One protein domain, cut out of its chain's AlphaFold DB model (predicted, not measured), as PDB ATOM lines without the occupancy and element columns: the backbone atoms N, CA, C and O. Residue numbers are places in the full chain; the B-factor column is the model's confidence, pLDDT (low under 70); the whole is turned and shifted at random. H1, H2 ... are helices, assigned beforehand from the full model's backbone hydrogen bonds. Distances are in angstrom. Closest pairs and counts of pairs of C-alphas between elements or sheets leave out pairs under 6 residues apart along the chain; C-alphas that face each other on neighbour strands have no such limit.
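AT A GLANCE: This is residues 40 to 133 of the 219 residues of the protein "Inositol polyphosphate-4-phosphatase" of Clonorchis sinensis (UniProt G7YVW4). A long helix, H2, makes the length of a three-helix bundle; two shorter helices run alongside, H3 packing on H2 and H4 on H3, their centres in a triangle, while the tiny H1 lies past one end. The 94 printed residues hold four named helices, H1 to H4 in order, and no named strand: all helix. The whole is compact, radius of gyration of the C-alphas 14.1 A, only just a rod spanning 45 by 22 by 22 A.

IN THESE COORDINATES: Find C-alpha 57 at (-8.178, 20.942, -30.456); H2 runs 38.4 A to residue 83. H3 is residues 95 to 106, 16.6 A; H4, residues 116 to 127, 16.5 A, ends at (-18.697, 31.631, -2.976). H1 is residues 48 to 51, 4.9 A.

HOW THE PARTS SIT: H2, with residues 62 to 73 alone, touches H3; the closest C-alphas, of Asn 66 and Val 106, are 6.4 A apart. This hairpin runs opposite ways at a shallow tilt of 16 degrees. H3 and H4, also a hairpin, touch at Ile 102 and Ile 117, closest C-alphas 5.7 A apart, opposite ways at a shallow tilt of 24 degrees. H2 and H4 are near each other; H1 is apart from H3 and H4, and only just from H2, at 8.2 A. In H2, H3 and H4 every O i to N i+4 pair is within hydrogen-bond range; H1 is too short for one.

THE WHOLE: The C-alphas of Ile 51 and His 82, the two farthest apart, are 45.8 A apart. The printed part has no cut; the link from H2 to H3 is long. Look for pLDDT under 70 at residues 47 to 57 and 112.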
ATOM      1  N   SER A  40     -10.178  23.183 -13.528       95.62
ATOM      2  CA  SER A  40      -9.685  23.892 -14.706       95.62
ATOM      3  C   SER A  40     -10.791  24.040 -15.736       95.62
ATOM      4  O   SER A  40     -11.449  23.064 -16.083       95.62
ATOM      5  N   PHE A  41     -10.939  25.252 -16.264       95.25
ATOM      6  CA  PHE A  41     -11.788  25.538 -17.414       95.25
ATOM      7  C   PHE A  41     -10.989  26.304 -18.464       95.25
ATOM      8  O   PHE A  41     -10.204  27.199 -18.147       95.25
ATOM      9  N   LEU A  42     -11.207  25.955 -19.725       91.75
ATOM     10  CA  LEU A  42     -10.541  26.509 -20.888       91.75
ATOM     11  C   LEU A  42     -11.570  27.040 -21.880       91.75
ATOM     12  O   LEU A  42     -12.539  26.370 -22.239       91.75
ATOM     13  N   VAL A  43     -11.304  28.242 -22.381       89.81
ATOM     14  CA  VAL A  43     -12.022  28.831 -23.509       89.81
ATOM     15  C   VAL A  43     -10.988  29.447 -24.430       89.81
ATOM     16  O   VAL A  43     -10.297  30.395 -24.048       89.81
ATOM     17  N   GLY A  44     -10.852  28.935 -25.648       86.38
ATOM     18  CA  GLY A  44      -9.940  29.558 -26.593       86.38
ATOM     19  C   GLY A  44     -10.568  30.777 -27.271       86.38
ATOM     20  O   GLY A  44     -11.436  30.739 -28.146       86.38
ATOM     21  N   ILE A  45     -10.071  31.929 -26.838       82.56
ATOM     22  CA  ILE A  45     -10.456  33.245 -27.339       82.56
ATOM     23  C   ILE A  45      -9.494  33.609 -28.475       82.56
ATOM     24  O   ILE A  45      -8.528  34.348 -28.283       82.56
ATOM     25  N   ASN A  46      -9.682  33.011 -29.655       71.00
ATOM     26  CA  ASN A  46      -8.816  33.234 -30.818       71.00
ATOM     27  C   ASN A  46      -9.564  33.140 -32.165       71.00
ATOM     28  O   ASN A  46     -10.637  32.546 -32.242       71.00
ATOM     29  N   GLU A  47      -8.954  33.682 -33.223       58.94
ATOM     30  CA  GLU A  47      -9.354  33.503 -34.630       58.94
ATOM     31  C   GLU A  47      -9.219  32.038 -35.062       58.94
ATOM     32  O   GLU A  47     -10.135  31.483 -35.659       58.94
ATOM     33  N   GLN A  48      -8.126  31.364 -34.680       50.97
ATOM     34  CA  GLN A  48      -7.931  29.955 -35.031       50.97
ATOM     35  C   GLN A  48      -8.973  29.031 -34.405       50.97
ATOM     36  O   GLN A  48      -9.171  27.967 -34.946       50.97
ATOM     37  N   GLN A  49      -9.675  29.402 -33.331       48.84
ATOM     38  CA  GLN A  49     -10.793  28.581 -32.838       48.84
ATOM     39  C   GLN A  49     -12.028  28.671 -33.743       48.84
ATOM     40  O   GLN A  49     -12.865  27.784 -33.718       48.84
ATOM     41  N   SER A  50     -12.126  29.727 -34.555       50.56
ATOM     42  CA  SER A  50     -13.168  29.879 -35.573       50.56
ATOM     43  C   SER A  50     -12.809  29.208 -36.906       50.56
ATOM     44  O   SER A  50     -13.701  28.980 -37.707       50.56
ATOM     45  N   ILE A  51     -11.530  28.877 -37.146       47.09
ATOM     46  CA  ILE A  51     -11.064  28.167 -38.362       47.09
ATOM     47  C   ILE A  51     -10.688  26.697 -38.058       47.09
ATOM     48  O   ILE A  51     -10.811  25.823 -38.913       47.09
ATOM     49  N   ALA A  52     -10.266  26.393 -36.826       45.03
ATOM     50  CA  ALA A  52      -9.914  25.065 -36.309       45.03
ATOM     51  C   ALA A  52     -11.114  24.326 -35.697       45.03
ATOM     52  O   ALA A  52     -10.950  23.487 -34.816       45.03
ATOM     53  N   GLU A  53     -12.308  24.554 -36.249       50.09
ATOM     54  CA  GLU A  53     -13.324  23.494 -36.314       50.09
ATOM     55  C   GLU A  53     -12.816  22.285 -37.139       50.09
ATOM     56  O   GLU A  53     -13.413  21.214 -37.138       50.09
ATOM     57  N   LYS A  54     -11.638  22.406 -37.768       46.97
ATOM     58  CA  LYS A  54     -10.815  21.296 -38.255       46.97
ATOM     59  C   LYS A  54     -10.105  20.571 -37.096       46.97
ATOM     60  O   LYS A  54      -8.925  20.809 -36.873       46.97
ATOM     61  N   PHE A  55     -10.887  19.739 -36.400       52.56
ATOM     62  CA  PHE A  55     -10.581  18.537 -35.597       52.56
ATOM     63  C   PHE A  55      -9.385  18.538 -34.602       52.56
ATOM     64  O   PHE A  55      -8.320  19.098 -34.832       52.56
ATOM     65  N   ASP A  56      -9.586  17.851 -33.469       56.53
ATOM     66  CA  ASP A  56      -8.659  17.565 -32.347       56.53
ATOM     67  C   ASP A  56      -8.544  18.626 -31.221       56.53
ATOM     68  O   ASP A  56      -8.713  18.313 -30.041       56.53
ATOM     69  N   LYS A  57      -8.375  19.922 -31.524       62.75
ATOM     70  CA  LYS A  57      -8.178  20.942 -30.456       62.75
ATOM     71  C   LYS A  57      -9.418  21.228 -29.601       62.75
ATOM     72  O   LYS A  57      -9.290  21.582 -28.427       62.75
ATOM     73  N   THR A  58     -10.612  21.088 -30.167       73.38
ATOM     74  CA  THR A  58     -11.879  21.254 -29.436       73.38
ATOM     75  C   THR A  58     -12.152  20.079 -28.503       73.38
ATOM     76  O   THR A  58     -12.667  20.299 -27.410       73.38
ATOM     77  N   ALA A  59     -11.726  18.867 -28.876       80.69
ATOM     78  CA  ALA A  59     -11.886  17.667 -28.060       80.69
ATOM     79  C   ALA A  59     -11.100  17.771 -26.746       80.69
ATOM     80  O   ALA A  59     -11.650  17.505 -25.681       80.69
ATOM     81  N   VAL A  60      -9.851  18.254 -26.791       86.12
ATOM     82  CA  VAL A  60      -9.044  18.479 -25.577       86.12
ATOM     83  C   VAL A  60      -9.672  19.545 -24.677       86.12
ATOM     84  O   VAL A  60      -9.765  19.349 -23.466       86.12
ATOM     85  N   GLN A  61     -10.142  20.662 -25.248       87.56
ATOM     86  CA  GLN A  61     -10.834  21.695 -24.468       87.56
ATOM     87  C   GLN A  61     -12.091  21.127 -23.794       87.56
ATOM     88  O   GLN A  61     -12.318  21.379 -22.613       87.56
ATOM     89  N   GLN A  62     -12.895  20.360 -24.534       88.06
ATOM     90  CA  GLN A  62     -14.118  19.749 -24.023       88.06
ATOM     91  C   GLN A  62     -13.817  18.723 -22.928       88.06
ATOM     92  O   GLN A  62     -14.448  18.771 -21.878       88.06
ATOM     93  N   ALA A  63     -12.815  17.860 -23.112       90.88
ATOM     94  CA  ALA A  63     -12.384  16.900 -22.100       90.88
ATOM     95  C   ALA A  63     -11.935  17.595 -20.803       90.88
ATOM     96  O   ALA A  63     -12.369  17.210 -19.718       90.88
ATOM     97  N   ILE A  64     -11.131  18.660 -20.909       93.12
ATOM     98  CA  ILE A  64     -10.684  19.443 -19.749       93.12
ATOM     99  C   ILE A  64     -11.868  20.119 -19.054       93.12
ATOM    100  O   ILE A  64     -11.957  20.066 -17.832       93.12
ATOM    101  N   ASN A  65     -12.794  20.719 -19.806       94.50
ATOM    102  CA  ASN A  65     -13.966  21.377 -19.228       94.50
ATOM    103  C   ASN A  65     -14.932  20.381 -18.572       94.50
ATOM    104  O   ASN A  65     -15.446  20.676 -17.496       94.50
ATOM    105  N   ASN A  66     -15.136  19.204 -19.171       94.69
ATOM    106  CA  ASN A  66     -15.918  18.112 -18.586       94.69
ATOM    107  C   ASN A  66     -15.298  17.639 -17.271       94.69
ATOM    108  O   ASN A  66     -15.978  17.565 -16.251       94.69
ATOM    109  N   GLN A  67     -13.985  17.389 -17.263       96.06
ATOM    110  CA  GLN A  67     -13.276  17.017 -16.042       96.06
ATOM    111  C   GLN A  67     -13.346  18.131 -14.988       96.06
ATOM    112  O   GLN A  67     -13.577  17.850 -13.814       96.06
ATOM    113  N   GLY A  68     -13.186  19.393 -15.394       96.50
ATOM    114  CA  GLY A  68     -13.332  20.555 -14.520       96.50
ATOM    115  C   GLY A  68     -14.713  20.618 -13.870       96.50
ATOM    116  O   GLY A  68     -14.811  20.775 -12.653       96.50
ATOM    117  N   TYR A  69     -15.771  20.421 -14.656       97.31
ATOM    118  CA  TYR A  69     -17.142  20.357 -14.161       97.31
ATOM    119  C   TYR A  69     -17.339  19.214 -13.157       97.31
ATOM    120  O   TYR A  69     -17.795  19.467 -12.042       97.31
ATOM    121  N   GLU A  70     -16.931  17.986 -13.488       97.56
ATOM    122  CA  GLU A  70     -17.075  16.837 -12.583       97.56
ATOM    123  C   GLU A  70     -16.278  17.021 -11.282       97.56
ATOM    124  O   GLU A  70     -16.782  16.747 -10.188       97.56
ATOM    125  N   CYS A  71     -15.059  17.568 -11.352       97.31
ATOM    126  CA  CYS A  71     -14.270  17.905 -10.167       97.31
ATOM    127  C   CYS A  71     -14.967  18.954  -9.287       97.31
ATOM    128  O   CYS A  71     -15.002  18.795  -8.059       97.31
ATOM    129  N   LEU A  72     -15.532  20.001  -9.894       97.50
ATOM    130  CA  LEU A  72     -16.226  21.072  -9.182       97.50
ATOM    131  C   LEU A  72     -17.534  20.579  -8.552       97.50
ATOM    132  O   LEU A  72     -17.786  20.850  -7.379       97.50
ATOM    133  N   LYS A  73     -18.319  19.783  -9.280       97.88
ATOM    134  CA  LYS A  73     -19.533  19.117  -8.790       97.88
ATOM    135  C   LYS A  73     -19.229  18.187  -7.617       97.88
ATOM    136  O   LYS A  73     -19.914  18.225  -6.594       97.88
ATOM    137  N   ALA A  74     -18.160  17.394  -7.713       97.69
ATOM    138  CA  ALA A  74     -17.724  16.531  -6.622       97.69
ATOM    139  C   ALA A  74     -17.252  17.336  -5.396       97.69
ATOM    140  O   ALA A  74     -17.493  16.920  -4.261       97.69
ATOM    141  N   TYR A  75     -16.580  18.475  -5.598       97.75
ATOM    142  CA  TYR A  75     -16.222  19.385  -4.507       97.75
ATOM    143  C   TYR A  75     -17.466  19.986  -3.847       97.75
ATOM    144  O   TYR A  75     -17.580  19.899  -2.628       97.75
ATOM    145  N   PHE A  76     -18.420  20.491  -4.636       98.06
ATOM    146  CA  PHE A  76     -19.706  20.991  -4.148       98.06
ATOM    147  C   PHE A  76     -20.423  19.943  -3.292       98.06
ATOM    148  O   PHE A  76     -20.778  20.244  -2.159       98.06
ATOM    149  N   GLY A  77     -20.542  18.694  -3.757       97.94
ATOM    150  CA  GLY A  77     -21.174  17.618  -2.983       97.94
ATOM    151  C   GLY A  77     -20.458  17.288  -1.663       97.94
ATOM    152  O   GLY A  77     -21.102  17.023  -0.649       97.94
ATOM    153  N   ARG A  78     -19.116  17.322  -1.635       97.00
ATOM    154  CA  ARG A  78     -18.347  17.129  -0.388       97.00
ATOM    155  C   ARG A  78     -18.508  18.304   0.570       97.00
ATOM    156  O   ARG A  78     -18.642  18.078   1.770       97.00
ATOM    157  N   TYR A  79     -18.467  19.526   0.042       96.62
ATOM    158  CA  TYR A  79     -18.655  20.743   0.817       96.62
ATOM    159  C   TYR A  79     -20.042  20.741   1.455       96.62
ATOM    160  O   TYR A  79     -20.140  20.855   2.671       96.62
ATOM    161  N   THR A  80     -21.098  20.515   0.669       97.25
ATOM    162  CA  THR A  80     -22.480  20.570   1.163       97.25
ATOM    163  C   THR A  80     -22.789  19.509   2.198       97.25
ATOM    164  O   THR A  80     -23.455  19.792   3.188       97.25
ATOM    165  N   LYS A  81     -22.230  18.307   2.037       97.62
ATOM    166  CA  LYS A  81     -22.333  17.249   3.044       97.62
ATOM    167  C   LYS A  81     -21.714  17.636   4.392       97.62
ATOM    168  O   LYS A  81     -22.160  17.131   5.417       97.62
ATOM    169  N   HIS A  82     -20.663  18.458   4.400       95.56
ATOM    170  CA  HIS A  82     -19.916  18.781   5.619       95.56
ATOM    171  C   HIS A  82     -20.302  20.130   6.238       95.56
ATOM    172  O   HIS A  82     -20.373  20.231   7.458       95.56
ATOM    173  N   TYR A  83     -20.564  21.141   5.410       95.44
ATOM    174  CA  TYR A  83     -20.810  22.526   5.824       95.44
ATOM    175  C   TYR A  83     -22.236  23.019   5.529       95.44
ATOM    176  O   TYR A  83     -22.596  24.108   5.961       95.44
ATOM    177  N   GLY A  84     -23.058  22.246   4.809       96.62
ATOM    178  CA  GLY A  84     -24.354  22.710   4.307       96.62
ATOM    179  C   GLY A  84     -24.239  23.533   3.018       96.62
ATOM    180  O   GLY A  84     -23.208  23.529   2.344       96.62
ATOM    181  N   ALA A  85     -25.323  24.203   2.624       95.00
ATOM    182  CA  ALA A  85     -25.341  24.989   1.391       95.00
ATOM    183  C   ALA A  85     -24.244  26.078   1.409       95.00
ATOM    184  O   ALA A  85     -24.095  26.758   2.427       95.00
ATOM    185  N   PRO A  86     -23.466  26.250   0.321       96.81
ATOM    186  CA  PRO A  86     -22.494  27.330   0.249       96.81
ATOM    187  C   PRO A  86     -23.191  28.699   0.277       96.81
ATOM    188  O   PRO A  86     -24.368  28.795  -0.084       96.81
ATOM    189  N   PRO A  87     -22.467  29.767   0.653       96.88
ATOM    190  CA  PRO A  87     -22.950  31.133   0.504       96.88
ATOM    191  C   PRO A  87     -23.408  31.426  -0.931       96.88
ATOM    192  O   PRO A  87     -22.912  30.829  -1.892       96.88
ATOM    193  N   ARG A  88     -24.328  32.387  -1.083       96.75
ATOM    194  CA  ARG A  88     -24.684  32.909  -2.409       96.75
ATOM    195  C   ARG A  88     -23.472  33.590  -3.039       96.75
ATOM    196  O   ARG A  88     -22.594  34.106  -2.347       96.75
ATOM    197  N   THR A  89     -23.427  33.582  -4.363       97.19
ATOM    198  CA  THR A  89     -22.348  34.227  -5.112       97.19
ATOM    199  C   THR A  89     -22.450  35.753  -5.016       97.19
ATOM    200  O   THR A  89     -23.484  36.273  -4.592       97.19
ATOM    201  N   PRO A  90     -21.426  36.510  -5.448       94.69
ATOM    202  CA  PRO A  90     -21.495  37.970  -5.425       94.69
ATOM    203  C   PRO A  90     -22.631  38.541  -6.268       94.69
ATOM    204  O   PRO A  90     -23.197  39.561  -5.913       94.69
ATOM    205  N   SER A  91     -23.011  37.882  -7.369       95.19
ATOM    206  CA  SER A  91     -24.191  38.289  -8.149       95.19
ATOM    207  C   SER A  91     -25.513  37.801  -7.541       95.19
ATOM    208  O   SER A  91     -26.557  37.860  -8.190       95.19
ATOM    209  N   ASN A  92     -25.476  37.333  -6.291       96.31
ATOM    210  CA  ASN A  92     -26.603  36.797  -5.547       96.31
ATOM    211  C   ASN A  92     -27.229  35.551  -6.200       96.31
ATOM    212  O   ASN A  92     -28.445  35.371  -6.138       96.31
ATOM    213  N   GLN A  93     -26.426  34.676  -6.811       97.19
ATOM    214  CA  GLN A  93     -26.889  33.414  -7.400       97.19
ATOM    215  C   GLN A  93     -26.599  32.218  -6.487       97.19
ATOM    216  O   GLN A  93     -25.658  32.231  -5.687       97.19
ATOM    217  N   ASP A  94     -27.406  31.167  -6.618       97.69
ATOM    218  CA  ASP A  94     -27.146  29.890  -5.965       97.69
ATOM    219  C   ASP A  94     -26.055  29.122  -6.721       97.69
ATOM    220  O   ASP A  94     -26.067  29.000  -7.948       97.69
ATOM    221  N   VAL A  95     -25.095  28.555  -5.983       98.00
ATOM    222  CA  VAL A  95     -23.983  27.787  -6.578       98.00
ATOM    223  C   VAL A  95     -24.490  26.585  -7.383       98.00
ATOM    224  O   VAL A  95     -23.883  26.221  -8.389       98.00
ATOM    225  N   CYS A  96     -25.608  25.981  -6.967       97.31
ATOM    226  CA  CYS A  96     -26.235  24.867  -7.680       97.31
ATOM    227  C   CYS A  96     -26.678  25.274  -9.097       97.31
ATOM    228  O   CYS A  96     -26.401  24.559 -10.060       97.31
ATOM    229  N   ASP A  97     -27.278  26.458  -9.235       97.88
ATOM    230  CA  ASP A  97     -27.745  26.974 -10.524       97.88
ATOM    231  C   ASP A  97     -26.566  27.296 -11.441       97.88
ATOM    232  O   ASP A  97     -26.566  26.944 -12.621       97.88
ATOM    233  N   LEU A  98     -25.499  27.887 -10.895       98.00
ATOM    234  CA  LEU A  98     -24.279  28.141 -11.659       98.00
ATOM    235  C   LEU A  98     -23.594  26.849 -12.122       98.00
ATOM    236  O   LEU A  98     -23.074  26.802 -13.237       98.00
ATOM    237  N   LEU A  99     -23.608  25.791 -11.306       97.75
ATOM    238  CA  LEU A  99     -23.120  24.470 -11.712       97.75
ATOM    239  C   LEU A  99     -23.949  23.896 -12.858       97.75
ATOM    240  O   LEU A  99     -23.375  23.411 -13.834       97.75
ATOM    241  N   ALA A 100     -25.277  23.990 -12.775       96.94
ATOM    242  CA  ALA A 100     -26.156  23.586 -13.864       96.94
ATOM    243  C   ALA A 100     -25.868  24.404 -15.132       96.94
ATOM    244  O   ALA A 100     -25.763  23.838 -16.218       96.94
ATOM    245  N   ASN A 101     -25.654  25.715 -15.021       96.44
ATOM    246  CA  ASN A 101     -25.301  26.563 -16.159       96.44
ATOM    247  C   ASN A 101     -23.955  26.174 -16.791       96.44
ATOM    248  O   ASN A 101     -23.845  26.144 -18.016       96.44
ATOM    249  N   ILE A 102     -22.939  25.830 -15.988       96.25
ATOM    250  CA  ILE A 102     -21.675  25.285 -16.509       96.25
ATOM    251  C   ILE A 102     -21.931  23.980 -17.262       96.25
ATOM    252  O   ILE A 102     -21.438  23.838 -18.375       96.25
ATOM    253  N   HIS A 103     -22.721  23.060 -16.702       95.38
ATOM    254  CA  HIS A 103     -23.044  21.792 -17.358       95.38
ATOM    255  C   HIS A 103     -23.651  22.012 -18.748       95.38
ATOM    256  O   HIS A 103     -23.127  21.493 -19.730       95.38
ATOM    257  N   HIS A 104     -24.665  22.878 -18.852       93.19
ATOM    258  CA  HIS A 104     -25.304  23.212 -20.127       93.19
ATOM    259  C   HIS A 104     -24.348  23.848 -21.147       93.19
ATOM    260  O   HIS A 104     -24.601  23.770 -22.341       93.19
ATOM    261  N   LEU A 105     -23.264  24.499 -20.715       91.12
ATOM    262  CA  LEU A 105     -22.269  25.077 -21.625       91.12
ATOM    263  C   LEU A 105     -21.207  24.071 -22.081       91.12
ATOM    264  O   LEU A 105     -20.534  24.321 -23.086       91.12
ATOM    265  N   VAL A 106     -21.020  22.985 -21.331       89.81
ATOM    266  CA  VAL A 106     -19.979  21.987 -21.581       89.81
ATOM    267  C   VAL A 106     -20.539  20.758 -22.302       89.81
ATOM    268  O   VAL A 106     -19.846  20.235 -23.179       89.81
ATOM    269  N   ASP A 107     -21.766  20.328 -21.990       84.62
ATOM    270  CA  ASP A 107     -22.349  19.097 -22.530       84.62
ATOM    271  C   ASP A 107     -23.874  19.190 -22.810       84.62
ATOM    272  O   ASP A 107     -24.668  19.247 -21.867       84.62
ATOM    273  N   PRO A 108     -24.311  19.195 -24.091       79.12
ATOM    274  CA  PRO A 108     -23.489  19.363 -25.290       79.12
ATOM    275  C   PRO A 108     -22.985  20.818 -25.422       79.12
ATOM    276  O   PRO A 108     -23.671  21.751 -25.001       79.12
ATOM    277  N   PRO A 109     -21.823  21.070 -26.054       72.06
ATOM    278  CA  PRO A 109     -21.328  22.430 -26.261       72.06
ATOM    279  C   PRO A 109     -22.302  23.280 -27.094       72.06
ATOM    280  O   PRO A 109     -22.469  23.065 -28.292       72.06
ATOM    281  N   VAL A 110     -22.913  24.294 -26.474       71.31
ATOM    282  CA  VAL A 110     -23.950  25.126 -27.122       71.31
ATOM    283  C   VAL A 110     -23.366  26.101 -28.151       71.31
ATOM    284  O   VAL A 110     -24.045  26.514 -29.090       71.31
ATOM    285  N   ARG A 111     -22.105  26.519 -27.979       73.94
ATOM    286  CA  ARG A 111     -21.444  27.504 -28.853       73.94
ATOM    287  C   ARG A 111     -19.924  27.393 -28.808       73.94
ATOM    288  O   ARG A 111     -19.354  26.933 -27.826       73.94
ATOM    289  N   SER A 112     -19.248  27.918 -29.832       68.50
ATOM    290  CA  SER A 112     -17.792  27.768 -30.020       68.50
ATOM    291  C   SER A 112     -16.909  28.451 -28.961       68.50
ATOM    292  O   SER A 112     -15.755  28.053 -28.770       68.50
ATOM    293  N   LYS A 113     -17.412  29.491 -28.275       78.94
ATOM    294  CA  LYS A 113     -16.644  30.310 -27.310       78.94
ATOM    295  C   LYS A 113     -17.448  30.643 -26.044       78.94
ATOM    296  O   LYS A 113     -17.756  31.822 -25.862       78.94
ATOM    297  N   PRO A 114     -17.800  29.665 -25.190       85.06
ATOM    298  CA  PRO A 114     -18.667  29.859 -24.023       85.06
ATOM    299  C   PRO A 114     -17.946  30.615 -22.895       85.06
ATOM    300  O   PRO A 114     -17.609  30.044 -21.867       85.06
ATOM    301  N   ILE A 115     -17.652  31.906 -23.082       90.38
ATOM    302  CA  ILE A 115     -16.888  32.708 -22.107       90.38
ATOM    303  C   ILE A 115     -17.567  32.827 -20.736       90.38
ATOM    304  O   ILE A 115     -16.880  33.107 -19.756       90.38
ATOM    305  N   GLU A 116     -18.876  32.592 -20.647       92.75
ATOM    306  CA  GLU A 116     -19.637  32.582 -19.394       92.75
ATOM    307  C   GLU A 116     -19.174  31.451 -18.473       92.75
ATOM    308  O   GLU A 116     -19.243  31.600 -17.261       92.75
ATOM    309  N   ILE A 117     -18.591  30.365 -19.000       94.50
ATOM    310  CA  ILE A 117     -18.015  29.316 -18.145       94.50
ATOM    311  C   ILE A 117     -16.943  29.889 -17.209       94.50
ATOM    312  O   ILE A 117     -16.847  29.500 -16.049       94.50
ATOM    313  N   LEU A 118     -16.158  30.862 -17.693       95.38
ATOM    314  CA  LEU A 118     -15.121  31.513 -16.901       95.38
ATOM    315  C   LEU A 118     -15.729  32.434 -15.843       95.38
ATOM    316  O   LEU A 118     -15.125  32.593 -14.785       95.38
ATOM    317  N   GLU A 119     -16.887  33.030 -16.125       95.38
ATOM    318  CA  GLU A 119     -17.657  33.864 -15.199       95.38
ATOM    319  C   GLU A 119     -18.272  33.021 -14.089       95.38
ATOM    320  O   GLU A 119     -17.948  33.241 -12.925       95.38
ATOM    321  N   TYR A 120     -19.049  31.995 -14.443       97.25
ATOM    322  CA  TYR A 120     -19.671  31.087 -13.483       97.25
ATOM    323  C   TYR A 120     -18.625  30.401 -12.608       97.25
ATOM    324  O   TYR A 120     -18.760  30.372 -11.390       97.25
ATOM    325  N   ALA A 121     -17.517  29.936 -13.195       96.69
ATOM    326  CA  ALA A 121     -16.417  29.374 -12.418       96.69
ATOM    327  C   ALA A 121     -15.766  30.402 -11.476       96.69
ATOM    328  O   ALA A 121     -15.243  30.022 -10.436       96.69
ATOM    329  N   SER A 122     -15.759  31.693 -11.823       96.12
ATOM    330  CA  SER A 122     -15.242  32.742 -10.936       96.12
ATOM    331  C   SER A 122     -16.170  32.959  -9.744       96.12
ATOM    332  O   SER A 122     -15.717  32.941  -8.603       96.12
ATOM    333  N   GLU A 123     -17.470  33.077 -10.004       97.12
ATOM    334  CA  GLU A 123     -18.492  33.269  -8.977       97.12
ATOM    335  C   GLU A 123     -18.585  32.096  -8.000       97.12
ATOM    336  O   GLU A 123     -18.621  32.308  -6.789       97.12
ATOM    337  N   ILE A 124     -18.552  30.862  -8.512       97.62
ATOM    338  CA  ILE A 124     -18.538  29.659  -7.676       97.62
ATOM    339  C   ILE A 124     -17.272  29.629  -6.810       97.62
ATOM    340  O   ILE A 124     -17.354  29.377  -5.610       97.62
ATOM    341  N   THR A 125     -16.099  29.914  -7.388       96.88
ATOM    342  CA  THR A 125     -14.846  29.950  -6.620       96.88
ATOM    343  C   THR A 125     -14.912  30.982  -5.497       96.88
ATOM    344  O   THR A 125     -14.480  30.687  -4.387       96.88
ATOM    345  N   GLN A 126     -15.494  32.156  -5.743       95.81
ATOM    346  CA  GLN A 126     -15.640  33.200  -4.726       95.81
ATOM    347  C   GLN A 126     -16.624  32.801  -3.620       95.81
ATOM    348  O   GLN A 126     -16.310  32.991  -2.448       95.81
ATOM    349  N   ALA A 127     -17.750  32.164  -3.961       96.69
ATOM    350  CA  ALA A 127     -18.697  31.631  -2.976       96.69
ATOM    351  C   ALA A 127     -18.053  30.599  -2.029       96.69
ATOM    352  O   ALA A 127     -18.402  30.521  -0.853       96.69
ATOM    353  N   PHE A 128     -17.069  29.838  -2.517       96.38
ATOM    354  CA  PHE A 128     -16.298  28.894  -1.705       96.38
ATOM    355  C   PHE A 128     -15.078  29.500  -0.994       96.38
ATOM    356  O   PHE A 128     -14.363  28.766  -0.311       96.38
ATOM    357  N   GLY A 129     -14.786  30.795  -1.168       95.06
ATOM    358  CA  GLY A 129     -13.533  31.396  -0.694       95.06
ATOM    359  C   GLY A 129     -12.287  30.767  -1.336       95.06
ATOM    360  O   GLY A 129     -11.219  30.710  -0.728       95.06
ATOM    361  N   GLY A 130     -12.435  30.222  -2.544       95.44
ATOM    362  CA  GLY A 130     -11.382  29.536  -3.276       95.44
ATOM    363  C   GLY A 130     -10.391  30.489  -3.945       95.44
ATOM    364  O   GLY A 130     -10.627  31.685  -4.109       95.44
ATOM    365  N   ILE A 131      -9.265  29.926  -4.378       95.62
ATOM    366  CA  ILE A 131      -8.208  30.659  -5.080       95.62
ATOM    367  C   ILE A 131      -8.386  30.468  -6.580       95.62
ATOM    368  O   ILE A 131      -8.604  29.352  -7.057       95.62
ATOM    369  N   ARG A 132      -8.239  31.556  -7.336       94.75
ATOM    370  CA  ARG A 132      -8.382  31.544  -8.787       94.75
ATOM    371  C   ARG A 132      -7.113  31.999  -9.491       94.75
ATOM    372  O   ARG A 132      -6.528  33.024  -9.155       94.75
ATOM    373  N   PHE A 133      -6.755  31.267 -10.540       95.31
ATOM    374  CA  PHE A 133      -5.689  31.627 -11.463       95.31
ATOM    375  C   PHE A 133      -6.262  31.795 -12.864       95.31
ATOM    376  O   PHE A 133      -7.074  30.994 -13.318       95.31
TER     377      PHE A 133